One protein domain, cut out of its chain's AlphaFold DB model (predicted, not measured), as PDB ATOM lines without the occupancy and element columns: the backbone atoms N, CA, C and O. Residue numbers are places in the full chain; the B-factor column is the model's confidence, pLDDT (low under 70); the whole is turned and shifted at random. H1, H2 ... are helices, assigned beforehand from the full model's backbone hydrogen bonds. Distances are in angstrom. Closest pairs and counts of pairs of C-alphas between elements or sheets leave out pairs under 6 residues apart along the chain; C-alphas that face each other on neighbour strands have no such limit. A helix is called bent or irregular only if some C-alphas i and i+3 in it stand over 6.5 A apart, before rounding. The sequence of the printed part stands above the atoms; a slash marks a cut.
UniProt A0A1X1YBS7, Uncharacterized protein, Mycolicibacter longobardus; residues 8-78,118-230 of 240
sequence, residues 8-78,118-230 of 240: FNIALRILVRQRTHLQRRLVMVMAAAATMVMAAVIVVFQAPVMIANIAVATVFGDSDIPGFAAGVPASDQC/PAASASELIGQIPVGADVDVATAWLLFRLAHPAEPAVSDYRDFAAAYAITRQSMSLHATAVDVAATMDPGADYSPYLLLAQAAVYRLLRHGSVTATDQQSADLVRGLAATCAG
ATOM      1  N   PHE A   8      24.591  55.423 -21.524       56.38
ATOM      2  CA  PHE A   8      23.737  55.717 -20.371       56.38
ATOM      3  C   PHE A   8      22.254  55.844 -20.763       56.38
ATOM      4  O   PHE A   8      21.369  55.358 -20.059       56.38
ATOM      5  N   ASN A   9      21.974  56.416 -21.939       60.88
ATOM      6  CA  ASN A   9      20.614  56.568 -22.465       60.88
ATOM      7  C   ASN A   9      19.967  55.221 -22.840       60.88
ATOM      8  O   ASN A   9      18.758  55.041 -22.678       60.88
ATOM      9  N   ILE A  10      20.760  54.257 -23.316       65.50
ATOM     10  CA  ILE A  10      20.278  52.916 -23.676       65.50
ATOM     11  C   ILE A  10      19.966  52.100 -22.415       65.50
ATOM     12  O   ILE A  10      18.887  51.510 -22.326       65.50
ATOM     13  N   ALA A  11      20.848  52.125 -21.413       63.78
ATOM     14  CA  ALA A  11      20.634  51.431 -20.141       63.78
ATOM     15  C   ALA A  11      19.382  51.943 -19.403       63.78
ATOM     16  O   ALA A  11      18.573  51.146 -18.922       63.78
ATOM     17  N   LEU A  12      19.161  53.264 -19.394       68.19
ATOM     18  CA  LEU A  12      17.973  53.871 -18.787       68.19
ATOM     19  C   LEU A  12      16.680  53.437 -19.500       68.19
ATOM     20  O   LEU A  12      15.691  53.099 -18.849       68.19
ATOM     21  N   ARG A  13      16.689  53.378 -20.839       66.75
ATOM     22  CA  ARG A  13      15.535  52.919 -21.632       66.75
ATOM     23  C   ARG A  13      15.224  51.442 -21.397       66.75
ATOM     24  O   ARG A  13      14.049  51.094 -21.319       66.75
ATOM     25  N   ILE A  14      16.234  50.583 -21.246       68.19
ATOM     26  CA  ILE A  14      16.039  49.154 -20.944       68.19
ATOM     27  C   ILE A  14      15.435  48.976 -19.545       68.19
ATOM     28  O   ILE A  14      14.458  48.240 -19.403       68.19
ATOM     29  N   LEU A  15      15.931  49.705 -18.540       65.62
ATOM     30  CA  LEU A  15      15.403  49.655 -17.171       65.62
ATOM     31  C   LEU A  15      13.958  50.168 -17.080       65.62
ATOM     32  O   LEU A  15      13.119  49.532 -16.444       65.62
ATOM     33  N   VAL A  16      13.623  51.269 -17.761       67.12
ATOM     34  CA  VAL A  16      12.243  51.794 -17.809       67.12
ATOM     35  C   VAL A  16      11.305  50.821 -18.535       67.12
ATOM     36  O   VAL A  16      10.177  50.588 -18.088       67.12
ATOM     37  N   ARG A  17      11.769  50.188 -19.620       68.75
ATOM     38  CA  ARG A  17      10.991  49.199 -20.386       68.75
ATOM     39  C   ARG A  17      10.784  47.891 -19.613       68.75
ATOM     40  O   ARG A  17       9.702  47.314 -19.675       68.75
ATOM     41  N   GLN A  18      11.768  47.451 -18.829       70.88
ATOM     42  CA  GLN A  18      11.620  46.313 -17.912       70.88
ATOM     43  C   GLN A  18      10.665  46.627 -16.756       70.88
ATOM     44  O   GLN A  18       9.807  45.806 -16.434       70.88
ATOM     45  N   ARG A  19      10.755  47.826 -16.168       71.81
ATOM     46  CA  ARG A  19       9.887  48.252 -15.060       71.81
ATOM     47  C   ARG A  19       8.420  48.359 -15.488       71.81
ATOM     48  O   ARG A  19       7.541  47.895 -14.769       71.81
ATOM     49  N   THR A  20       8.159  48.878 -16.687       73.31
ATOM     50  CA  THR A  20       6.807  48.933 -17.277       73.31
ATOM     51  C   THR A  20       6.268  47.552 -17.660       73.31
ATOM     52  O   THR A  20       5.082  47.286 -17.464       73.31
ATOM     53  N   HIS A  21       7.115  46.633 -18.136       74.38
ATOM     54  CA  HIS A  21       6.719  45.238 -18.362       74.38
ATOM     55  C   HIS A  21       6.371  44.503 -17.061       74.38
ATOM     56  O   HIS A  21       5.370  43.786 -17.019       74.38
ATOM     57  N   LEU A  22       7.164  44.692 -16.003       74.75
ATOM     58  CA  LEU A  22       6.899  44.122 -14.681       74.75
ATOM     59  C   LEU A  22       5.606  44.682 -14.084       74.75
ATOM     60  O   LEU A  22       4.768  43.901 -13.651       74.75
ATOM     61  N   GLN A  23       5.392  46.000 -14.146       77.00
ATOM     62  CA  GLN A  23       4.148  46.632 -13.694       77.00
ATOM     63  C   GLN A  23       2.922  46.106 -14.448       77.00
ATOM     64  O   GLN A  23       1.927  45.770 -13.818       77.00
ATOM     65  N   ARG A  24       2.995  45.959 -15.778       79.25
ATOM     66  CA  ARG A  24       1.895  45.377 -16.568       79.25
ATOM     67  C   ARG A  24       1.593  43.931 -16.176       79.25
ATOM     68  O   ARG A  24       0.425  43.578 -16.066       79.25
ATOM     69  N   ARG A  25       2.619  43.107 -15.940       79.62
ATOM     70  CA  ARG A  25       2.433  41.725 -15.460       79.62
ATOM     71  C   ARG A  25       1.799  41.691 -14.073       79.62
ATOM     72  O   ARG A  25       0.872  40.923 -13.862       79.62
ATOM     73  N   LEU A  26       2.249  42.551 -13.163       81.25
ATOM     74  CA  LEU A  26       1.709  42.647 -11.805       81.25
ATOM     75  C   LEU A  26       0.238  43.090 -11.819       81.25
ATOM     76  O   LEU A  26      -0.584  42.482 -11.145       81.25
ATOM     77  N   VAL A  27      -0.116  44.070 -12.655       82.44
ATOM     78  CA  VAL A  27      -1.509  44.506 -12.846       82.44
ATOM     79  C   VAL A  27      -2.377  43.391 -13.436       82.44
ATOM     80  O   VAL A  27      -3.482  43.185 -12.949       82.44
ATOM     81  N   MET A  28      -1.891  42.632 -14.426       82.31
ATOM     82  CA  MET A  28      -2.644  41.487 -14.963       82.31
ATOM     83  C   MET A  28      -2.863  40.390 -13.917       82.31
ATOM     84  O   MET A  28      -3.964  39.857 -13.831       82.31
ATOM     85  N   VAL A  29      -1.848  40.068 -13.109       82.38
ATOM     86  CA  VAL A  29      -1.970  39.065 -12.037       82.38
ATOM     87  C   VAL A  29      -2.962  39.527 -10.971       82.38
ATOM     88  O   VAL A  29      -3.821  38.749 -10.567       82.38
ATOM     89  N   MET A  30      -2.904  40.798 -10.563       77.56
ATOM     90  CA  MET A  30      -3.854  41.369  -9.602       77.56
ATOM     91  C   MET A  30      -5.282  41.400 -10.158       77.56
ATOM     92  O   MET A  30      -6.219  41.072  -9.437       77.56
ATOM     93  N   ALA A  31      -5.458  41.736 -11.439       79.00
ATOM     94  CA  ALA A  31      -6.761  41.702 -12.097       79.00
ATOM     95  C   ALA A  31      -7.316  40.271 -12.181       79.00
ATOM     96  O   ALA A  31      -8.471  40.049 -11.831       79.00
ATOM     97  N   ALA A  32      -6.488  39.293 -12.562       76.94
ATOM     98  CA  ALA A  32      -6.878  37.886 -12.600       76.94
ATOM     99  C   ALA A  32      -7.273  37.364 -11.206       76.94
ATOM    100  O   ALA A  32      -8.314  36.724 -11.053       76.94
ATOM    101  N   ALA A  33      -6.493  37.696 -10.173       72.69
ATOM    102  CA  ALA A  33      -6.811  37.349  -8.790       72.69
ATOM    103  C   ALA A  33      -8.133  37.988  -8.335       72.69
ATOM    104  O   ALA A  33      -8.992  37.295  -7.796       72.69
ATOM    105  N   ALA A  34      -8.349  39.276  -8.621       74.81
ATOM    106  CA  ALA A  34      -9.599  39.960  -8.300       74.81
ATOM    107  C   ALA A  34     -10.808  39.325  -9.007       74.81
ATOM    108  O   ALA A  34     -11.856  39.153  -8.387       74.81
ATOM    109  N   THR A  35     -10.664  38.914 -10.274       71.44
ATOM    110  CA  THR A  35     -11.738  38.212 -10.994       71.44
ATOM    111  C   THR A  35     -12.037  36.832 -10.416       71.44
ATOM    112  O   THR A  35     -13.209  36.487 -10.291       71.44
ATOM    113  N   MET A  36     -11.023  36.063  -9.998       67.50
ATOM    114  CA  MET A  36     -11.252  34.774  -9.330       67.50
ATOM    115  C   MET A  36     -11.945  34.952  -7.978       67.50
ATOM    116  O   MET A  36     -12.861  34.199  -7.663       67.50
ATOM    117  N   VAL A  37     -11.548  35.961  -7.198       69.88
ATOM    118  CA  VAL A  37     -12.183  36.265  -5.906       69.88
ATOM    119  C   VAL A  37     -13.640  36.686  -6.109       69.88
ATOM    120  O   VAL A  37     -14.518  36.153  -5.440       69.88
ATOM    121  N   MET A  38     -13.927  37.569  -7.069       62.38
ATOM    122  CA  MET A  38     -15.304  37.956  -7.410       62.38
ATOM    123  C   MET A  38     -16.145  36.760  -7.873       62.38
ATOM    124  O   MET A  38     -17.279  36.609  -7.426       62.38
ATOM    125  N   ALA A  39     -15.594  35.882  -8.715       58.72
ATOM    126  CA  ALA A  39     -16.287  34.672  -9.150       58.72
ATOM    127  C   ALA A  39     -16.585  33.724  -7.975       58.72
ATOM    128  O   ALA A  39     -17.697  33.210  -7.872       58.72
ATOM    129  N   ALA A  40     -15.637  33.542  -7.051       58.38
ATOM    130  CA  ALA A  40     -15.842  32.733  -5.851       58.38
ATOM    131  C   ALA A  40     -16.927  33.322  -4.932       58.38
ATOM    132  O   ALA A  40     -17.780  32.585  -4.443       58.38
ATOM    133  N   VAL A  41     -16.954  34.646  -4.750       59.69
ATOM    134  CA  VAL A  41     -17.994  35.339  -3.969       59.69
ATOM    135  C   VAL A  41     -19.375  35.148  -4.604       59.69
ATOM    136  O   VAL A  41     -20.331  34.833  -3.900       59.69
ATOM    137  N   ILE A  42     -19.490  35.266  -5.929       58.31
ATOM    138  CA  ILE A  42     -20.758  35.038  -6.638       58.31
ATOM    139  C   ILE A  42     -21.259  33.607  -6.410       58.31
ATOM    140  O   ILE A  42     -22.420  33.416  -6.052       58.31
ATOM    141  N   VAL A  43     -20.392  32.602  -6.544       58.53
ATOM    142  CA  VAL A  43     -20.778  31.196  -6.346       58.53
ATOM    143  C   VAL A  43     -21.207  30.928  -4.901       58.53
ATOM    144  O   VAL A  43     -22.230  30.288  -4.684       58.53
ATOM    145  N   VAL A  44     -20.477  31.440  -3.909       57.34
ATOM    146  CA  VAL A  44     -20.764  31.160  -2.492       57.34
ATOM    147  C   VAL A  44     -22.026  31.877  -2.003       57.34
ATOM    148  O   VAL A  44     -22.799  31.293  -1.248       57.34
ATOM    149  N   PHE A  45     -22.260  33.119  -2.435       58.34
ATOM    150  CA  PHE A  45     -23.364  33.929  -1.910       58.34
ATOM    151  C   PHE A  45     -24.620  33.925  -2.787       58.34
ATOM    152  O   PHE A  45     -25.720  34.038  -2.251       58.34
ATOM    153  N   GLN A  46     -24.503  33.789  -4.113       60.34
ATOM    154  CA  GLN A  46     -25.666  33.865  -5.010       60.34
ATOM    155  C   GLN A  46     -26.239  32.497  -5.386       60.34
ATOM    156  O   GLN A  46     -27.448  32.397  -5.593       60.34
ATOM    157  N   ALA A  47     -25.424  31.437  -5.435       61.59
ATOM    158  CA  ALA A  47     -25.921  30.104  -5.787       61.59
ATOM    159  C   ALA A  47     -26.990  29.570  -4.810       61.59
ATOM    160  O   ALA A  47     -28.007  29.072  -5.290       61.59
ATOM    161  N   PRO A  48     -26.856  29.720  -3.475       62.06
ATOM    162  CA  PRO A  48     -27.873  29.231  -2.542       62.06
ATOM    163  C   PRO A  48     -29.224  29.937  -2.724       62.06
ATOM    164  O   PRO A  48     -30.268  29.293  -2.721       62.06
ATOM    165  N   VAL A  49     -29.205  31.253  -2.957       67.75
ATOM    166  CA  VAL A  49     -30.411  32.059  -3.206       67.75
ATOM    167  C   VAL A  49     -31.060  31.683  -4.539       67.75
ATOM    168  O   VAL A  49     -32.283  31.594  -4.634       67.75
ATOM    169  N   MET A  50     -30.256  31.419  -5.571       67.62
ATOM    170  CA  MET A  50     -30.757  30.951  -6.861       67.62
ATOM    171  C   MET A  50     -31.445  29.585  -6.733       67.62
ATOM    172  O   MET A  50     -32.547  29.420  -7.249       67.62
ATOM    173  N   ILE A  51     -30.843  28.636  -6.006       66.62
ATOM    174  CA  ILE A  51     -31.441  27.316  -5.744       66.62
ATOM    175  C   ILE A  51     -32.726  27.458  -4.920       66.62
ATOM    176  O   ILE A  51     -33.727  26.830  -5.249       66.62
ATOM    177  N   ALA A  52     -32.729  28.318  -3.899       69.38
ATOM    178  CA  ALA A  52     -33.914  28.602  -3.092       69.38
ATOM    179  C   ALA A  52     -35.084  29.122  -3.941       69.38
ATOM    180  O   ALA A  52     -36.209  28.639  -3.826       69.38
ATOM    181  N   ASN A  53     -34.807  30.061  -4.846       69.44
ATOM    182  CA  ASN A  53     -35.800  30.571  -5.784       69.44
ATOM    183  C   ASN A  53     -36.313  29.457  -6.714       69.44
ATOM    184  O   ASN A  53     -37.524  29.296  -6.847       69.44
ATOM    185  N   ILE A  54     -35.420  28.653  -7.308       68.88
ATOM    186  CA  ILE A  54     -35.806  27.510  -8.154       68.88
ATOM    187  C   ILE A  54     -36.700  26.539  -7.377       68.88
ATOM    188  O   ILE A  54     -37.733  26.136  -7.896       68.88
ATOM    189  N   ALA A  55     -36.357  26.209  -6.130       70.50
ATOM    190  CA  ALA A  55     -37.161  25.323  -5.295       70.50
ATOM    191  C   ALA A  55     -38.586  25.860  -5.101       70.50
ATOM    192  O   ALA A  55     -39.547  25.110  -5.244       70.50
ATOM    193  N   VAL A  56     -38.746  27.162  -4.849       71.81
ATOM    194  CA  VAL A  56     -40.078  27.770  -4.698       71.81
ATOM    195  C   VAL A  56     -40.853  27.748  -6.012       71.81
ATOM    196  O   VAL A  56     -42.032  27.401  -6.001       71.81
ATOM    197  N   ALA A  57     -40.209  28.054  -7.139       69.19
ATOM    198  CA  ALA A  57     -40.848  27.987  -8.451       69.19
ATOM    199  C   ALA A  57     -41.270  26.553  -8.811       69.19
ATOM    200  O   ALA A  57     -42.375  26.345  -9.303       69.19
ATOM    201  N   THR A  58     -40.441  25.553  -8.508       69.06
ATOM    202  CA  THR A  58     -40.763  24.136  -8.728       69.06
ATOM    203  C   THR A  58     -41.913  23.666  -7.834       69.06
ATOM    204  O   THR A  58     -42.760  22.900  -8.283       69.06
ATOM    205  N   VAL A  59     -41.969  24.123  -6.579       69.75
ATOM    206  CA  VAL A  59     -42.986  23.689  -5.609       69.75
ATOM    207  C   VAL A  59     -44.320  24.419  -5.794       69.75
ATOM    208  O   VAL A  59     -45.370  23.790  -5.698       69.75
ATOM    209  N   PHE A  60     -44.306  25.727  -6.058       69.50
ATOM    210  CA  PHE A  60     -45.512  26.567  -6.081       69.50
ATOM    211  C   PHE A  60     -45.905  27.072  -7.474       69.50
ATOM    212  O   PHE A  60     -46.948  27.710  -7.602       69.50
ATOM    213  N   GLY A  61     -45.093  26.831  -8.507       60.47
ATOM    214  CA  GLY A  61     -45.311  27.388  -9.847       60.47
ATOM    215  C   GLY A  61     -45.174  28.915  -9.910       60.47
ATOM    216  O   GLY A  61     -45.532  29.520 -10.918       60.47
ATOM    217  N   ASP A  62     -44.689  29.542  -8.835       60.09
ATOM    218  CA  ASP A  62     -44.671  30.992  -8.680       60.09
ATOM    219  C   ASP A  62     -43.370  31.579  -9.243       60.09
ATOM    220  O   ASP A  62     -42.268  31.221  -8.818       60.09
ATOM    221  N   SER A  63     -43.509  32.470 -10.223       54.88
ATOM    222  CA  SER A  63     -42.398  33.186 -10.865       54.88
ATOM    223  C   SER A  63     -42.235  34.610 -10.323       54.88
ATOM    224  O   SER A  63     -41.254  35.274 -10.656       54.88
ATOM    225  N   ASP A  64     -43.167  35.082  -9.485       49.72
ATOM    226  CA  ASP A  64     -43.270  36.489  -9.070       49.72
ATOM    227  C   ASP A  64     -42.397  36.836  -7.850       49.72
ATOM    228  O   ASP A  64     -42.555  37.881  -7.213       49.72
ATOM    229  N   ILE A  65     -41.417  35.990  -7.520       53.16
ATOM    230  CA  ILE A  65     -40.463  36.266  -6.443       53.16
ATOM    231  C   ILE A  65     -39.495  37.368  -6.912       53.16
ATOM    232  O   ILE A  65     -38.784  37.182  -7.906       53.16
ATOM    233  N   PRO A  66     -39.375  38.505  -6.198       43.94
ATOM    234  CA  PRO A  66     -38.444  39.566  -6.570       43.94
ATOM    235  C   PRO A  66     -37.016  39.018  -6.707       43.94
ATOM    236  O   PRO A  66     -36.510  38.381  -5.782       43.94
ATOM    237  N   GLY A  67     -36.349  39.264  -7.838       45.66
ATOM    238  CA  GLY A  67     -34.993  38.759  -8.114       45.66
ATOM    239  C   GLY A  67     -34.924  37.438  -8.889       45.66
ATOM    240  O   GLY A  67     -33.826  36.918  -9.085       45.66
ATOM    241  N   PHE A  68     -36.055  36.905  -9.358       45.34
ATOM    242  CA  PHE A  68     -36.071  35.819 -10.336       45.34
ATOM    243  C   PHE A  68     -35.604  36.329 -11.708       45.34
ATOM    244  O   PHE A  68     -36.162  37.282 -12.253       45.34
ATOM    245  N   ALA A  69     -34.583  35.702 -12.293       42.03
ATOM    246  CA  ALA A  69     -34.291  35.898 -13.707       42.03
ATOM    247  C   ALA A  69     -35.317  35.089 -14.513       42.03
ATOM    248  O   ALA A  69     -35.364  33.863 -14.400       42.03
ATOM    249  N   ALA A  70     -36.157  35.762 -15.301       36.84
ATOM    250  CA  ALA A  70     -37.117  35.099 -16.179       36.84
ATOM    251  C   ALA A  70     -36.396  34.095 -17.101       36.84
ATOM    252  O   ALA A  70     -35.457  34.468 -17.805       36.84
ATOM    253  N   GLY A  71     -36.833  32.829 -17.100       36.00
ATOM    254  CA  GLY A  71     -36.334  31.797 -18.020       36.00
ATOM    255  C   GLY A  71     -35.402  30.731 -17.434       36.00
ATOM    256  O   GLY A  71     -34.784  30.006 -18.211       36.00
ATOM    257  N   VAL A  72     -35.290  30.591 -16.107       40.66
ATOM    258  CA  VAL A  72     -34.624  29.421 -15.503       40.66
ATOM    259  C   VAL A  72     -35.600  28.233 -15.530       40.66
ATOM    260  O   VAL A  72     -36.624  28.301 -14.849       40.66
ATOM    261  N   PRO A  73     -35.348  27.169 -16.318       38.94
ATOM    262  CA  PRO A  73     -36.216  25.995 -16.321       38.94
ATOM    263  C   PRO A  73     -36.200  25.342 -14.936       38.94
ATOM    264  O   PRO A  73     -35.147  25.309 -14.296       38.94
ATOM    265  N   ALA A  74     -37.352  24.821 -14.491       43.62
ATOM    266  CA  ALA A  74     -37.439  23.945 -13.325       43.62
ATOM    267  C   ALA A  74     -36.407  22.830 -13.518       43.62
ATOM    268  O   ALA A  74     -36.540  21.994 -14.410       43.62
ATOM    269  N   SER A  75     -35.297  22.916 -12.797       43.47
ATOM    270  CA  SER A  75     -34.194  21.994 -12.993       43.47
ATOM    271  C   SER A  75     -34.534  20.684 -12.290       43.47
ATOM    272  O   SER A  75     -35.143  20.694 -11.218       43.47
ATOM    273  N   ASP A  76     -34.046  19.563 -12.828       47.31
ATOM    274  CA  ASP A  76     -34.044  18.230 -12.186       47.31
ATOM    275  C   ASP A  76     -33.274  18.202 -10.838       47.31
ATOM    276  O   ASP A  76     -32.871  17.150 -10.339       47.31
ATOM    277  N   GLN A  77     -32.967  19.374 -10.277       46.84
ATOM    278  CA  GLN A  77     -32.210  19.572  -9.057       46.84
ATOM    279  C   GLN A  77     -33.103  19.541  -7.826       46.84
ATOM    280  O   GLN A  77     -32.566  19.192  -6.792       46.84
ATOM    281  N   CYS A  78     -34.404  19.849  -7.913       52.81
ATOM    282  CA  CYS A  78     -35.332  19.678  -6.792       52.81
ATOM    283  C   CYS A  78     -36.416  18.661  -7.178       52.81
ATOM    284  O   CYS A  78     -37.252  18.944  -8.036       52.81
ATOM    285  N   PRO A 118     -49.651  19.106  -3.569       52.28
ATOM    286  CA  PRO A 118     -48.990  19.463  -2.303       52.28
ATOM    287  C   PRO A 118     -48.875  20.981  -2.061       52.28
ATOM    288  O   PRO A 118     -48.817  21.446  -0.926       52.28
ATOM    289  N   ALA A 119     -48.883  21.771  -3.138       53.06
ATOM    290  CA  ALA A 119     -48.904  23.227  -3.102       53.06
ATOM    291  C   ALA A 119     -50.229  23.815  -2.575       53.06
ATOM    292  O   ALA A 119     -50.214  24.840  -1.893       53.06
ATOM    293  N   ALA A 120     -51.370  23.184  -2.870       53.53
ATOM    294  CA  ALA A 120     -52.685  23.651  -2.439       53.53
ATOM    295  C   ALA A 120     -52.879  23.454  -0.926       53.53
ATOM    296  O   ALA A 120     -53.259  24.396  -0.235       53.53
ATOM    297  N   SER A 121     -52.507  22.291  -0.383       60.22
ATOM    298  CA  SER A 121     -52.531  22.060   1.070       60.22
ATOM    299  C   SER A 121     -51.537  22.957   1.816       60.22
ATOM    300  O   SER A 121     -51.861  23.500   2.871       60.22
ATOM    301  N   ALA A 122     -50.359  23.214   1.240       64.75
ATOM    302  CA  ALA A 122     -49.414  24.177   1.799       64.75
ATOM    303  C   ALA A 122     -49.958  25.616   1.800       64.75
ATOM    304  O   ALA A 122     -49.729  26.339   2.763       64.75
ATOM    305  N   SER A 123     -50.696  26.042   0.768       67.00
ATOM    306  CA  SER A 123     -51.262  27.401   0.714       67.00
ATOM    307  C   SER A 123     -52.287  27.689   1.815       67.00
ATOM    308  O   SER A 123     -52.298  28.794   2.358       67.00
ATOM    309  N   GLU A 124     -53.090  26.697   2.203       74.06
ATOM    310  CA  GLU A 124     -54.045  26.834   3.307       74.06
ATOM    311  C   GLU A 124     -53.331  26.933   4.662       74.06
ATOM    312  O   GLU A 124     -53.667  27.784   5.487       74.06
ATOM    313  N   LEU A 125     -52.283  26.129   4.867       76.56
ATOM    314  CA  LEU A 125     -51.453  26.174   6.073       76.56
ATOM    315  C   LEU A 125     -50.631  27.466   6.177       76.56
ATOM    316  O   LEU A 125     -50.468  28.002   7.273       76.56
ATOM    317  N   ILE A 126     -50.158  28.001   5.047       80.56
ATOM    318  CA  ILE A 126     -49.483  29.305   4.978       80.56
ATOM    319  C   ILE A 126     -50.403  30.419   5.491       80.56
ATOM    320  O   ILE A 126     -49.945  31.290   6.228       80.56
ATOM    321  N   GLY A 127     -51.697  30.378   5.158       80.06
ATOM    322  CA  GLY A 127     -52.679  31.366   5.618       80.06
ATOM    323  C   GLY A 127     -52.890  31.398   7.138       80.06
ATOM    324  O   GLY A 127     -53.414  32.382   7.655       80.06
ATOM    325  N   GLN A 128     -52.467  30.356   7.859       84.69
ATOM    326  CA  GLN A 128     -52.577  30.264   9.321       84.69
ATOM    327  C   GLN A 128     -51.374  30.882  10.050       84.69
ATOM    328  O   GLN A 128     -51.418  31.052  11.268       84.69
ATOM    329  N   ILE A 129     -50.298  31.224   9.332       88.75
ATOM    330  CA  ILE A 129     -49.105  31.843   9.916       88.75
ATOM    331  C   ILE A 129     -49.359  33.352  10.069       88.75
ATOM    332  O   ILE A 129     -49.612  34.032   9.071       88.75
ATOM    333  N   PRO A 130     -49.286  33.913  11.290       90.62
ATOM    334  CA  PRO A 130     -49.523  35.332  11.503       90.62
ATOM    335  C   PRO A 130     -48.402  36.188  10.903       90.62
ATOM    336  O   PRO A 130     -47.230  35.808  10.898       90.62
ATOM    337  N   VAL A 131     -48.762  37.387  10.439       91.06
ATOM    338  CA  VAL A 131     -47.784  38.365   9.947       91.06
ATOM    339  C   VAL A 131     -46.825  38.750  11.072       91.06
ATOM    340  O   VAL A 131     -47.252  39.061  12.184       91.06
ATOM    341  N   GLY A 132     -45.530  38.751  10.771       89.38
ATOM    342  CA  GLY A 132     -44.472  39.015  11.745       89.38
ATOM    343  C   GLY A 132     -44.070  37.794  12.575       89.38
ATOM    344  O   GLY A 132     -43.320  37.944  13.536       89.38
ATOM    345  N   ALA A 133     -44.553  36.597  12.227       93.75
ATOM    346  CA  ALA A 133     -44.074  35.353  12.811       93.75
ATOM    347  C   ALA A 133     -42.568  35.155  12.578       93.75
ATOM    348  O   ALA A 133     -42.040  35.524  11.530       93.75
ATOM    349  N   ASP A 134     -41.891  34.529  13.540       95.31
ATOM    350  CA  ASP A 134     -40.498  34.119  13.384       95.31
ATOM    351  C   ASP A 134     -40.372  32.982  12.356       95.31
ATOM    352  O   ASP A 134     -41.187  32.056  12.312       95.31
ATOM    353  N   VAL A 135     -39.339  33.070  11.523       93.94
ATOM    354  CA  VAL A 135     -39.085  32.157  10.406       93.94
ATOM    355  C   VAL A 135     -38.878  30.701  10.844       93.94
ATOM    356  O   VAL A 135     -39.352  29.789  10.163       93.94
ATOM    357  N   ASP A 136     -38.242  30.455  11.990       93.88
ATOM    358  CA  ASP A 136     -37.993  29.095  12.472       93.88
ATOM    359  C   ASP A 136     -39.279  28.492  13.041       93.88
ATOM    360  O   ASP A 136     -39.609  27.340  12.753       93.88
ATOM    361  N   VAL A 137     -40.058  29.293  13.776       94.94
ATOM    362  CA  VAL A 137     -41.363  28.874  14.312       94.94
ATOM    363  C   VAL A 137     -42.343  28.581  13.176       94.94
ATOM    364  O   VAL A 137     -43.029  27.562  13.194       94.94
ATOM    365  N   ALA A 138     -42.389  29.441  12.153       94.06
ATOM    366  CA  ALA A 138     -43.187  29.222  10.948       94.06
ATOM    367  C   ALA A 138     -42.777  27.938  10.208       94.06
ATOM    368  O   ALA A 138     -43.641  27.180   9.765       94.06
ATOM    369  N   THR A 139     -41.472  27.663  10.116       93.94
ATOM    370  CA  THR A 139     -40.959  26.440   9.478       93.94
ATOM    371  C   THR A 139     -41.396  25.203  10.252       93.94
ATOM    372  O   THR A 139     -41.951  24.276   9.664       93.94
ATOM    373  N   ALA A 140     -41.210  25.201  11.573       92.44
ATOM    374  CA  ALA A 140     -41.616  24.094  12.433       92.44
ATOM    375  C   ALA A 140     -43.137  23.874  12.430       92.44
ATOM    376  O   ALA A 140     -43.583  22.730  12.410       92.44
ATOM    377  N   TRP A 141     -43.933  24.946  12.380       92.19
ATOM    378  CA  TRP A 141     -45.392  24.860  12.280       92.19
ATOM    379  C   TRP A 141     -45.841  24.149  11.004       92.19
ATOM    380  O   TRP A 141     -46.665  23.237  11.064       92.19
ATOM    381  N   LEU A 142     -45.282  24.531   9.849       90.19
ATOM    382  CA  LEU A 142     -45.615  23.872   8.586       90.19
ATOM    383  C   LEU A 142     -45.209  22.401   8.601       90.19
ATOM    384  O   LEU A 142     -45.993  21.565   8.168       90.19
ATOM    385  N   LEU A 143     -44.028  22.076   9.134       90.31
ATOM    386  CA  LEU A 143     -43.592  20.687   9.294       90.31
ATOM    387  C   LEU A 143     -44.580  19.886  10.145       90.31
ATOM    388  O   LEU A 143     -45.036  18.828   9.714       90.31
ATOM    389  N   PHE A 144     -44.961  20.422  11.304       88.81
ATOM    390  CA  PHE A 144     -45.914  19.790  12.210       88.81
ATOM    391  C   PHE A 144     -47.277  19.566  11.547       88.81
ATOM    392  O   PHE A 144     -47.787  18.447  11.553       88.81
ATOM    393  N   ARG A 145     -47.855  20.595  10.916       86.94
ATOM    394  CA  ARG A 145     -49.178  20.508  10.277       86.94
ATOM    395  C   ARG A 145     -49.200  19.612   9.041       86.94
ATOM    396  O   ARG A 145     -50.221  18.980   8.783       86.94
ATOM    397  N   LEU A 146     -48.103  19.548   8.288       85.50
ATOM    398  CA  LEU A 146     -47.977  18.640   7.146       85.50
ATOM    399  C   LEU A 146     -47.851  17.176   7.592       85.50
ATOM    400  O   LEU A 146     -48.421  16.304   6.941       85.50
ATOM    401  N   ALA A 147     -47.168  16.912   8.710       85.56
ATOM    402  CA  ALA A 147     -47.092  15.575   9.300       85.56
ATOM    403  C   ALA A 147     -48.406  15.145   9.984       85.56
ATOM    404  O   ALA A 147     -48.748  13.964   9.961       85.56
ATOM    405  N   HIS A 148     -49.179  16.103  10.514       84.31
ATOM    406  CA  HIS A 148     -50.401  15.858  11.293       84.31
ATOM    407  C   HIS A 148     -51.632  16.589  10.724       84.31
ATOM    408  O   HIS A 148     -52.256  17.401  11.416       84.31
ATOM    409  N   PRO A 149     -52.048  16.318   9.471       74.62
ATOM    410  CA  PRO A 149     -53.107  17.090   8.817       74.62
ATOM    411  C   PRO A 149     -54.462  16.978   9.535       74.62
ATOM    412  O   PRO A 149     -55.219  17.950   9.586       74.62
ATOM    413  N   ALA A 150     -54.746  15.813  10.124       70.50
ATOM    414  CA  ALA A 150     -56.007  15.502  10.795       70.50
ATOM    415  C   ALA A 150     -55.981  15.729  12.315       70.50
ATOM    416  O   ALA A 150     -56.993  15.492  12.972       70.50
ATOM    417  N   GLU A 151     -54.854  16.156  12.894       70.00
ATOM    418  CA  GLU A 151     -54.734  16.277  14.345       70.00
ATOM    419  C   GLU A 151     -55.301  17.619  14.842       70.00
ATOM    420  O   GLU A 151     -54.815  18.680  14.433       70.00
ATOM    421  N   PRO A 152     -56.321  17.600  15.723       63.09
ATOM    422  CA  PRO A 152     -56.930  18.812  16.262       63.09
ATOM    423  C   PRO A 152     -56.226  19.325  17.528       63.09
ATOM    424  O   PRO A 152     -56.520  20.431  17.968       63.09
ATOM    425  N   ALA A 153     -55.330  18.532  18.134       57.81
ATOM    426  CA  ALA A 153     -54.730  18.823  19.439       57.81
ATOM    427  C   ALA A 153     -53.856  20.087  19.434       57.81
ATOM    428  O   ALA A 153     -53.779  20.782  20.445       57.81
ATOM    429  N   VAL A 154     -53.253  20.418  18.288       65.50
ATOM    430  CA  VAL A 154     -52.548  21.685  18.069       65.50
ATOM    431  C   VAL A 154     -53.109  22.343  16.811       65.50
ATOM    432  O   VAL A 154     -52.530  22.292  15.725       65.50
ATOM    433  N   SER A 155     -54.309  22.907  16.952       68.81
ATOM    434  CA  SER A 155     -55.026  23.579  15.864       68.81
ATOM    435  C   SER A 155     -54.663  25.058  15.703       68.81
ATOM    436  O   SER A 155     -55.032  25.656  14.698       68.81
ATOM    437  N   ASP A 156     -53.980  25.658  16.682       83.50
ATOM    438  CA  ASP A 156     -53.670  27.091  16.708       83.50
ATOM    439  C   ASP A 156     -52.155  27.346  16.699       83.50
ATOM    440  O   ASP A 156     -51.392  26.764  17.478       83.50
ATOM    441  N   TYR A 157     -51.731  28.255  15.819       88.56
ATOM    442  CA  TYR A 157     -50.335  28.649  15.647       88.56
ATOM    443  C   TYR A 157     -49.708  29.190  16.938       88.56
ATOM    444  O   TYR A 157     -48.542  28.926  17.226       88.56
ATOM    445  N   ARG A 158     -50.453  29.967  17.729       90.50
ATOM    446  CA  ARG A 158     -49.947  30.613  18.945       90.50
ATOM    447  C   ARG A 158     -49.594  29.586  20.011       90.50
ATOM    448  O   ARG A 158     -48.565  29.722  20.672       90.50
ATOM    449  N   ASP A 159     -50.434  28.572  20.170       90.12
ATOM    450  CA  ASP A 159     -50.217  27.528  21.168       90.12
ATOM    451  C   ASP A 159     -49.031  26.641  20.753       90.12
ATOM    452  O   ASP A 159     -48.167  26.337  21.582       90.12
ATOM    453  N   PHE A 160     -48.893  26.350  19.452       91.81
ATOM    454  CA  PHE A 160     -47.684  25.728  18.906       91.81
ATOM    455  C   PHE A 160     -46.434  26.580  19.142       91.81
ATOM    456  O   PHE A 160     -45.422  26.066  19.610       91.81
ATOM    457  N   ALA A 161     -46.493  27.883  18.860       93.88
ATOM    458  CA  ALA A 161     -45.365  28.796  19.031       93.88
ATOM    459  C   ALA A 161     -44.896  28.867  20.493       93.88
ATOM    460  O   ALA A 161     -43.694  28.930  20.758       93.88
ATOM    461  N   ALA A 162     -45.825  28.811  21.452       92.88
ATOM    462  CA  ALA A 162     -45.497  28.742  22.872       92.88
ATOM    463  C   ALA A 162     -44.781  27.429  23.229       92.88
ATOM    464  O   ALA A 162     -43.736  27.461  23.883       92.88
ATOM    465  N   ALA A 163     -45.295  26.287  22.761       91.50
ATOM    466  CA  ALA A 163     -44.656  24.987  22.966       91.50
ATOM    467  C   ALA A 163     -43.267  24.926  22.309       91.50
ATOM    468  O   ALA A 163     -42.301  24.494  22.938       91.50
ATOM    469  N   TYR A 164     -43.139  25.456  21.093       93.88
ATOM    470  CA  TYR A 164     -41.870  25.596  20.385       93.88
ATOM    471  C   TYR A 164     -40.859  26.407  21.197       93.88
ATOM    472  O   TYR A 164     -39.726  25.967  21.391       93.88
ATOM    473  N   ALA A 165     -41.260  27.570  21.719       94.00
ATOM    474  CA  ALA A 165     -40.380  28.422  22.513       94.00
ATOM    475  C   ALA A 165     -39.895  27.722  23.793       94.00
ATOM    476  O   ALA A 165     -38.715  27.827  24.130       94.00
ATOM    477  N   ILE A 166     -40.772  26.981  24.477       94.19
ATOM    478  CA  ILE A 166     -40.419  26.196  25.669       94.19
ATOM    479  C   ILE A 166     -39.407  25.105  25.309       94.19
ATOM    480  O   ILE A 166     -38.359  25.003  25.948       94.19
ATOM    481  N   THR A 167     -39.672  24.327  24.258       93.06
ATOM    482  CA  THR A 167     -38.765  23.259  23.822       93.06
ATOM    483  C   THR A 167     -37.410  23.832  23.422       93.06
ATOM    484  O   THR A 167     -36.375  23.381  23.917       93.06
ATOM    485  N   ARG A 168     -37.398  24.900  22.615       91.88
ATOM    486  CA  ARG A 168     -36.182  25.556  22.115       91.88
ATOM    487  C   ARG A 168     -35.253  26.040  23.227       91.88
ATOM    488  O   ARG A 168     -34.036  25.982  23.037       91.88
ATOM    489  N   GLN A 169     -35.798  26.496  24.358       92.56
ATOM    490  CA  GLN A 169     -35.018  26.956  25.519       92.56
ATOM    491  C   GLN A 169     -34.180  25.846  26.155       92.56
ATOM    492  O   GLN A 169     -33.137  26.130  26.740       92.56
ATOM    493  N   SER A 170     -34.614  24.591  26.037       90.81
ATOM    494  CA  SER A 170     -33.879  23.439  26.569       90.81
ATOM    495  C   SER A 170     -32.797  22.913  25.617       90.81
ATOM    496  O   SER A 170     -32.018  22.035  25.985       90.81
ATOM    497  N   MET A 171     -32.734  23.448  24.395       92.12
ATOM    498  CA  MET A 171     -31.876  22.950  23.325       92.12
ATOM    499  C   MET A 171     -30.635  23.818  23.109       92.12
ATOM    500  O   MET A 171     -30.563  24.976  23.519       92.12
ATOM    501  N   SER A 172     -29.646  23.265  22.401       88.94
ATOM    502  CA  SER A 172     -28.440  24.012  22.029       88.94
ATOM    503  C   SER A 172     -28.777  25.245  21.187       88.94
ATOM    504  O   SER A 172     -29.753  25.246  20.437       88.94
ATOM    505  N   LEU A 173     -27.935  26.280  21.220       82.25
ATOM    506  CA  LEU A 173     -28.098  27.458  20.356       82.25
ATOM    507  C   LEU A 173     -28.061  27.120  18.855       82.25
ATOM    508  O   LEU A 173     -28.571  27.902  18.064       82.25
ATOM    509  N   HIS A 174     -27.560  25.944  18.473       82.81
ATOM    510  CA  HIS A 174     -27.501  25.476  17.087       82.81
ATOM    511  C   HIS A 174     -28.665  24.564  16.676       82.81
ATOM    512  O   HIS A 174     -28.658  24.065  15.557       82.81
ATOM    513  N   ALA A 175     -29.646  24.327  17.556       86.00
ATOM    514  CA  ALA A 175     -30.828  23.555  17.193       86.00
ATOM    515  C   ALA A 175     -31.625  24.277  16.098       86.00
ATOM    516  O   ALA A 175     -31.985  25.452  16.250       86.00
ATOM    517  N   THR A 176     -31.877  23.557  15.010       88.88
ATOM    518  CA  THR A 176     -32.679  24.004  13.872       88.88
ATOM    519  C   THR A 176     -34.172  23.878  14.175       88.88
ATOM    520  O   THR A 176     -34.573  23.167  15.098       88.88
ATOM    521  N   ALA A 177     -35.017  24.517  13.361       89.00
ATOM    522  CA  ALA A 177     -36.472  24.360  13.448       89.00
ATOM    523  C   ALA A 177     -36.921  22.885  13.383       89.00
ATOM    524  O   ALA A 177     -37.861  22.490  14.069       89.00
ATOM    525  N   VAL A 178     -36.215  22.065  12.595       89.19
ATOM    526  CA  VAL A 178     -36.482  20.626  12.448       89.19
ATOM    527  C   VAL A 178     -36.132  19.874  13.726       89.19
ATOM    528  O   VAL A 178     -36.915  19.040  14.164       89.19
ATOM    529  N   ASP A 179     -34.996  20.193  14.353       89.56
ATOM    530  CA  ASP A 179     -34.582  19.551  15.607       89.56
ATOM    531  C   ASP A 179     -35.603  19.818  16.716       89.56
ATOM    532  O   ASP A 179     -35.938  18.925  17.496       89.56
ATOM    533  N   VAL A 180     -36.123  21.047  16.782       91.38
ATOM    534  CA  VAL A 180     -37.145  21.425  17.764       91.38
ATOM    535  C   VAL A 180     -38.458  20.700  17.475       91.38
ATOM    536  O   VAL A 180     -39.038  20.138  18.401       91.38
ATOM    537  N   ALA A 181     -38.897  20.650  16.213       89.56
ATOM    538  CA  ALA A 181     -40.106  19.925  15.818       89.56
ATOM    539  C   ALA A 181     -40.003  18.423  16.139       89.56
ATOM    540  O   ALA A 181     -40.893  17.876  16.784       89.56
ATOM    541  N   ALA A 182     -38.878  17.786  15.804       88.75
ATOM    542  CA  ALA A 182     -38.595  16.387  16.137       88.75
ATOM    543  C   ALA A 182     -38.456  16.136  17.647       88.75
ATOM    544  O   ALA A 182     -38.623  15.014  18.110       88.75
ATOM    545  N   THR A 183     -38.147  17.164  18.440       90.75
ATOM    546  CA  THR A 183     -38.131  17.053  19.906       90.75
ATOM    547  C   THR A 183     -39.534  17.193  20.496       90.75
ATOM    548  O   THR A 183     -39.869  16.487  21.445       90.75
ATOM    549  N   MET A 184     -40.354  18.099  19.953       90.12
ATOM    550  CA  MET A 184     -41.758  18.267  20.351       90.12
ATOM    551  C   MET A 184     -42.590  17.033  20.016       90.12
ATOM    552  O   MET A 184     -43.474  16.664  20.786       90.12
ATOM    553  N   ASP A 185     -42.284  16.404  18.887       88.31
ATOM    554  CA  ASP A 185     -42.928  15.192  18.425       88.31
ATOM    555  C   ASP A 185     -41.890  14.235  17.801       88.31
ATOM    556  O   ASP A 185     -41.563  14.330  16.615       88.31
ATOM    557  N   PRO A 186     -41.340  13.312  18.610       85.75
ATOM    558  CA  PRO A 186     -40.318  12.366  18.168       85.75
ATOM    559  C   PRO A 186     -40.872  11.200  17.340       85.75
ATOM    560  O   PRO A 186     -40.090  10.371  16.872       85.75
ATOM    561  N   GLY A 187     -42.198  11.085  17.200       83.12
ATOM    562  CA  GLY A 187     -42.845  10.005  16.458       83.12
ATOM    563  C   GLY A 187     -42.994  10.282  14.962       83.12
ATOM    564  O   GLY A 187     -43.142   9.327  14.195       83.12
ATOM    565  N   ALA A 188     -42.949  11.548  14.537       85.06
ATOM    566  CA  ALA A 188     -43.148  11.915  13.140       85.06
ATOM    567  C   ALA A 188     -41.875  11.889  12.292       85.06
ATOM    568  O   ALA A 188     -40.783  12.283  12.707       85.06
ATOM    569  N   ASP A 189     -42.063  11.504  11.029       83.06
ATOM    570  CA  ASP A 189     -41.075  11.691   9.976       83.06
ATOM    571  C   ASP A 189     -41.339  13.007   9.229       83.06
ATOM    572  O   ASP A 189     -42.279  13.131   8.441       83.06
ATOM    573  N   TYR A 190     -40.484  13.999   9.480       83.50
ATOM    574  CA  TYR A 190     -40.542  15.312   8.836       83.50
ATOM    575  C   TYR A 190     -39.823  15.371   7.485       83.50
ATOM    576  O   TYR A 190     -40.021  16.329   6.732       83.50
ATOM    577  N   SER A 191     -39.001  14.368   7.156       83.19
ATOM    578  CA  SER A 191     -38.167  14.370   5.952       83.19
ATOM    579  C   SER A 191     -38.923  14.614   4.634       83.19
ATOM    580  O   SER A 191     -38.425  15.426   3.845       83.19
ATOM    581  N   PRO A 192     -40.130  14.053   4.379       79.31
ATOM    582  CA  PRO A 192     -40.844  14.308   3.126       79.31
ATOM    583  C   PRO A 192     -41.382  15.744   3.010       79.31
ATOM    584  O   PRO A 192     -41.652  16.209   1.904       79.31
ATOM    585  N   TYR A 193     -41.516  16.465   4.127       82.62
ATOM    586  CA  TYR A 193     -42.140  17.790   4.183       82.62
ATOM    587  C   TYR A 193     -41.131  18.941   4.224       82.62
ATOM    588  O   TYR A 193     -41.518  20.097   4.040       82.62
ATOM    589  N   LEU A 194     -39.840  18.646   4.418       84.25
ATOM    590  CA  LEU A 194     -38.781  19.653   4.561       84.25
ATOM    591  C   LEU A 194     -38.722  20.631   3.392       84.25
ATOM    592  O   LEU A 194     -38.729  21.841   3.615       84.25
ATOM    593  N   LEU A 195     -38.703  20.123   2.156       83.06
ATOM    594  CA  LEU A 195     -38.596  20.970   0.966       83.06
ATOM    595  C   LEU A 195     -39.794  21.920   0.856       83.06
ATOM    596  O   LEU A 195     -39.625  23.111   0.605       83.06
ATOM    597  N   LEU A 196     -41.001  21.391   1.077       83.56
ATOM    598  CA  LEU A 196     -42.249  22.142   0.991       83.56
ATOM    599  C   LEU A 196     -42.329  23.221   2.078       83.56
ATOM    600  O   LEU A 196     -42.604  24.380   1.767       83.56
ATOM    601  N   ALA A 197     -42.039  22.863   3.332       87.94
ATOM    602  CA  ALA A 197     -42.069  23.786   4.462       87.94
ATOM    603  C   ALA A 197     -41.027  24.906   4.310       87.94
ATOM    604  O   ALA A 197     -41.357  26.082   4.454       87.94
ATOM    605  N   GLN A 198     -39.786  24.570   3.951       90.12
ATOM    606  CA  GLN A 198     -38.727  25.564   3.753       90.12
ATOM    607  C   GLN A 198     -39.019  26.483   2.558       90.12
ATOM    608  O   GLN A 198     -38.828  27.695   2.661       90.12
ATOM    609  N   ALA A 199     -39.524  25.946   1.441       84.88
ATOM    610  CA  ALA A 199     -39.895  26.751   0.276       84.88
ATOM    611  C   ALA A 199     -41.058  27.709   0.595       84.88
ATOM    612  O   ALA A 199     -41.019  28.879   0.213       84.88
ATOM    613  N   ALA A 200     -42.065  27.234   1.332       85.31
ATOM    614  CA  ALA A 200     -43.197  28.040   1.785       85.31
ATOM    615  C   ALA A 200     -42.746  29.212   2.665       85.31
ATOM    616  O   ALA A 200     -43.107  30.363   2.411       85.31
ATOM    617  N   VAL A 201     -41.920  28.938   3.675       89.25
ATOM    618  CA  VAL A 201     -41.429  29.980   4.582       89.25
ATOM    619  C   VAL A 201     -40.482  30.939   3.874       89.25
ATOM    620  O   VAL A 201     -40.565  32.145   4.094       89.25
ATOM    621  N   TYR A 202     -39.632  30.452   2.970       88.50
ATOM    622  CA  TYR A 202     -38.778  31.326   2.170       88.50
ATOM    623  C   TYR A 202     -39.611  32.275   1.299       88.50
ATOM    624  O   TYR A 202     -39.319  33.470   1.242       88.50
ATOM    625  N   ARG A 203     -40.701  31.791   0.692       85.81
ATOM    626  CA  ARG A 203     -41.661  32.643  -0.023       85.81
ATOM    627  C   ARG A 203     -42.254  33.710   0.904       85.81
ATOM    628  O   ARG A 203     -42.215  34.891   0.561       85.81
ATOM    629  N   LEU A 204     -42.733  33.333   2.092       86.19
ATOM    630  CA  LEU A 204     -43.259  34.286   3.081       86.19
ATOM    631  C   LEU A 204     -42.218  35.333   3.499       86.19
ATOM    632  O   LEU A 204     -42.551  36.512   3.628       86.19
ATOM    633  N   LEU A 205     -40.960  34.921   3.671       87.81
ATOM    634  CA  LEU A 205     -39.853  35.803   4.034       87.81
ATOM    635  C   LEU A 205     -39.584  36.827   2.926       87.81
ATOM    636  O   LEU A 205     -39.427  38.013   3.205       87.81
ATOM    637  N   ARG A 206     -39.594  36.401   1.656       84.38
ATOM    638  CA  ARG A 206     -39.415  37.298   0.498       84.38
ATOM    639  C   ARG A 206     -40.553  38.303   0.338       84.38
ATOM    640  O   ARG A 206     -40.298  39.414  -0.122       84.38
ATOM    641  N   HIS A 207     -41.774  37.942   0.731       83.38
ATOM    642  CA  HIS A 207     -42.917  38.861   0.755       83.38
ATOM    643  C   HIS A 207     -42.978  39.739   2.018       83.38
ATOM    644  O   HIS A 207     -43.844  40.607   2.103       83.38
ATOM    645  N   GLY A 208     -42.066  39.556   2.979       83.25
ATOM    646  CA  GLY A 208     -42.032  40.328   4.224       83.25
ATOM    647  C   GLY A 208     -43.125  39.950   5.227       83.25
ATOM    648  O   GLY A 208     -43.394  40.717   6.149       83.25
ATOM    649  N   SER A 209     -43.762  38.788   5.061       87.38
ATOM    650  CA  SER A 209     -44.834  38.316   5.947       87.38
ATOM    651  C   SER A 209     -44.308  37.672   7.230       87.38
ATOM    652  O   SER A 209     -45.037  37.606   8.214       87.38
ATOM    653  N   VAL A 210     -43.055  37.212   7.243       91.56
ATOM    654  CA  VAL A 210     -42.371  36.655   8.423       91.56
ATOM    655  C   VAL A 210     -41.097  37.441   8.716       91.56
ATOM    656  O   VAL A 210     -40.511  38.054   7.821       91.56
ATOM    657  N   THR A 211     -40.663  37.420   9.970       93.06
ATOM    658  CA  THR A 211     -39.414  38.035  10.425       93.06
ATOM    659  C   THR A 211     -38.320  36.992  10.576       93.06
ATOM    660  O   THR A 211     -38.570  35.881  11.039       93.06
ATOM    661  N   ALA A 212     -37.094  37.374  10.239       90.56
ATOM    662  CA  ALA A 212     -35.907  36.558  10.427       90.56
ATOM    663  C   ALA A 212     -34.720  37.454  10.781       90.56
ATOM    664  O   ALA A 212     -34.610  38.582  10.296       90.56
ATOM    665  N   THR A 213     -33.798  36.933  11.581       90.94
ATOM    666  CA  THR A 213     -32.433  37.464  11.654       90.94
ATOM    667  C   THR A 213     -31.660  37.138  10.370       90.94
ATOM    668  O   THR A 213     -32.043  36.250   9.598       90.94
ATOM    669  N   ASP A 214     -30.529  37.816  10.150       85.56
ATOM    670  CA  ASP A 214     -29.629  37.512   9.026       85.56
ATOM    671  C   ASP A 214     -29.168  36.049   9.055       85.56
ATOM    672  O   ASP A 214     -29.112  35.381   8.021       85.56
ATOM    673  N   GLN A 215     -28.895  35.533  10.257       85.88
ATOM    674  CA  GLN A 215     -28.468  34.154  10.461       85.88
ATOM    675  C   GLN A 215     -29.575  33.164  10.089       85.88
ATOM    676  O   GLN A 215     -29.331  32.260   9.295       85.88
ATOM    677  N   GLN A 216     -30.800  33.364  10.584       89.25
ATOM    678  CA  GLN A 216     -31.926  32.480  10.261       89.25
ATOM    679  C   GLN A 216     -32.268  32.513   8.764       89.25
ATOM    680  O   GLN A 216     -32.560  31.482   8.165       89.25
ATOM    681  N   SER A 217     -32.162  33.684   8.127       86.31
ATOM    682  CA  SER A 217     -32.345  33.816   6.677       86.31
ATOM    683  C   SER A 217     -31.299  33.010   5.902       86.31
ATOM    684  O   SER A 217     -31.632  32.292   4.957       86.31
ATOM    685  N   ALA A 218     -30.030  33.099   6.310       84.38
ATOM    686  CA  ALA A 218     -28.944  32.342   5.700       84.38
ATOM    687  C   ALA A 218     -29.095  30.828   5.920       84.38
ATOM    688  O   ALA A 218     -28.831  30.045   5.004       84.38
ATOM    689  N   ASP A 219     -29.540  30.416   7.107       86.00
ATOM    690  CA  ASP A 219     -29.749  29.011   7.454       86.00
ATOM    691  C   ASP A 219     -30.945  28.413   6.705       86.00
ATOM    692  O   ASP A 219     -30.822  27.305   6.180       86.00
ATOM    693  N   LEU A 220     -32.039  29.163   6.530       87.50
ATOM    694  CA  LEU A 220     -33.173  28.763   5.691       87.50
ATOM    695  C   LEU A 220     -32.748  28.548   4.235       87.50
ATOM    696  O   LEU A 220     -33.062  27.517   3.642       87.50
ATOM    697  N   VAL A 221     -32.003  29.496   3.658       84.00
ATOM    698  CA  VAL A 221     -31.515  29.396   2.274       84.00
ATOM    699  C   VAL A 221     -30.565  28.207   2.112       84.00
ATOM    700  O   VAL A 221     -30.665  27.464   1.134       84.00
ATOM    701  N   ARG A 222     -29.653  27.992   3.069       81.81
ATOM    702  CA  ARG A 222     -28.722  26.855   3.041       81.81
ATOM    703  C   ARG A 222     -29.457  25.524   3.198       81.81
ATOM    704  O   ARG A 222     -29.140  24.585   2.473       81.81
ATOM    705  N   GLY A 223     -30.432  25.455   4.104       80.06
ATOM    706  CA  GLY A 223     -31.285  24.288   4.311       80.06
ATOM    707  C   GLY A 223     -32.053  23.930   3.045       80.06
ATOM    708  O   GLY A 223     -31.938  22.809   2.564       80.06
ATOM    709  N   LEU A 224     -32.714  24.914   2.433       81.19
ATOM    710  CA  LEU A 224     -33.472  24.729   1.197       81.19
ATOM    711  C   LEU A 224     -32.580  24.265   0.039       81.19
ATOM    712  O   LEU A 224     -32.951  23.363  -0.713       81.19
ATOM    713  N   ALA A 225     -31.377  24.832  -0.079       73.12
ATOM    714  CA  ALA A 225     -30.415  24.412  -1.089       73.12
ATOM    715  C   ALA A 225     -29.903  22.979  -0.859       73.12
ATOM    716  O   ALA A 225     -29.779  22.221  -1.821       73.12
ATOM    717  N   ALA A 226     -29.651  22.587   0.394       75.00
ATOM    718  CA  ALA A 226     -29.228  21.233   0.750       75.00
ATOM    719  C   ALA A 226     -30.343  20.198   0.525       75.00
ATOM    720  O   ALA A 226     -30.087  19.125  -0.022       75.00
ATOM    721  N   THR A 227     -31.580  20.530   0.898       74.88
ATOM    722  CA  THR A 227     -32.747  19.662   0.715       74.88
ATOM    723  C   THR A 227     -33.112  19.513  -0.759       74.88
ATOM    724  O   THR A 227     -33.456  18.415  -1.184       74.88
ATOM    725  N   CYS A 228     -32.987  20.578  -1.556       71.31
ATOM    726  CA  CYS A 228     -33.164  20.502  -3.002       71.31
ATOM    727  C   CYS A 228     -32.047  19.660  -3.648       71.31
ATOM    728  O   CYS A 228     -32.334  18.613  -4.211       71.31
ATOM    729  N   ALA A 229     -30.770  20.046  -3.512       61.28
ATOM    730  CA  ALA A 229     -29.661  19.415  -4.239       61.28
ATOM    731  C   ALA A 229     -29.381  17.946  -3.847       61.28
ATOM    732  O   ALA A 229     -28.695  17.232  -4.588       61.28
ATOM    733  N   GLY A 230     -29.898  17.496  -2.703       50.69
ATOM    734  CA  GLY A 230     -29.607  16.197  -2.110       50.69
ATOM    735  C   GLY A 230     -28.232  16.161  -1.419       50.69
ATOM    736  O   GLY A 230     -27.334  16.944  -1.746       50.69
TER     737      GLY A 230
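Overview. This is residues 8 to 78 and 118 to 230 of the 240 residues of an uncharacterized protein of Mycolicibacter longobardus (UniProt A0A1X1YBS7). What shape is this? One long helical arm, residues 8 to 44 of H1, sticks out from a compact head of crossed helices and makes the length. In the head, H3 and H6 form the core; H1b and H7 pack on H6, H4 and H5 on H3, and H2 on both. What is printed? There are 184 residues with seven named helices, H1 to H7 in chain order, and no named strand: all helix, extended, radius of gyration of the C-alphas 24.5 A, spans 96 by 40 by 28 A.

Along the chain. Where does H1 run? H1, residues 8 to 60, begins at C-alpha 8 (23.737, 55.717, -20.371); by its hydrogen bonds it was assigned as one helix, but it is bent, with C-alphas 45 and 48 6.5 A apart. Its arms are H1a, residues 8 to 45, 55.1 A long, and H1b, residues 48 to 60, 18.2 A. What follows? H2 is residues 118 to 126, H3 135 to 147, H4 157 to 169, H5 177 to 184, H6 191 to 206 and H7 214 to 229, ending at C-alpha 229 (-29.661, 19.415, -4.239). H6 is irregular: C-alphas 192 and 195 are 7.4 A apart.

Arrangement. What does H1b touch? It touches H6, about perpendicular at 74 degrees, the closest C-alphas, of Val 56 and Ala 199, being 5.1 A apart. How do H6 and H7 stand? They form a hairpin at a steep tilt of 44 degrees, closest at C-alphas 198 and 224, 5.9 A. Are the helix backbones complete? Every O i to N i+4 pair is within hydrogen-bond range in H1a, H1b, H2, H3, H4, H5 and H7; in H6, 10 of 12 are.

Size, cuts and confidence. Is there a cut? Residues 79 to 117 are not printed; C-alphas 78 and 118 are 14.4 A apart. Where is confidence low? Of the printed residues 63 are under 70, among them 57 to 78.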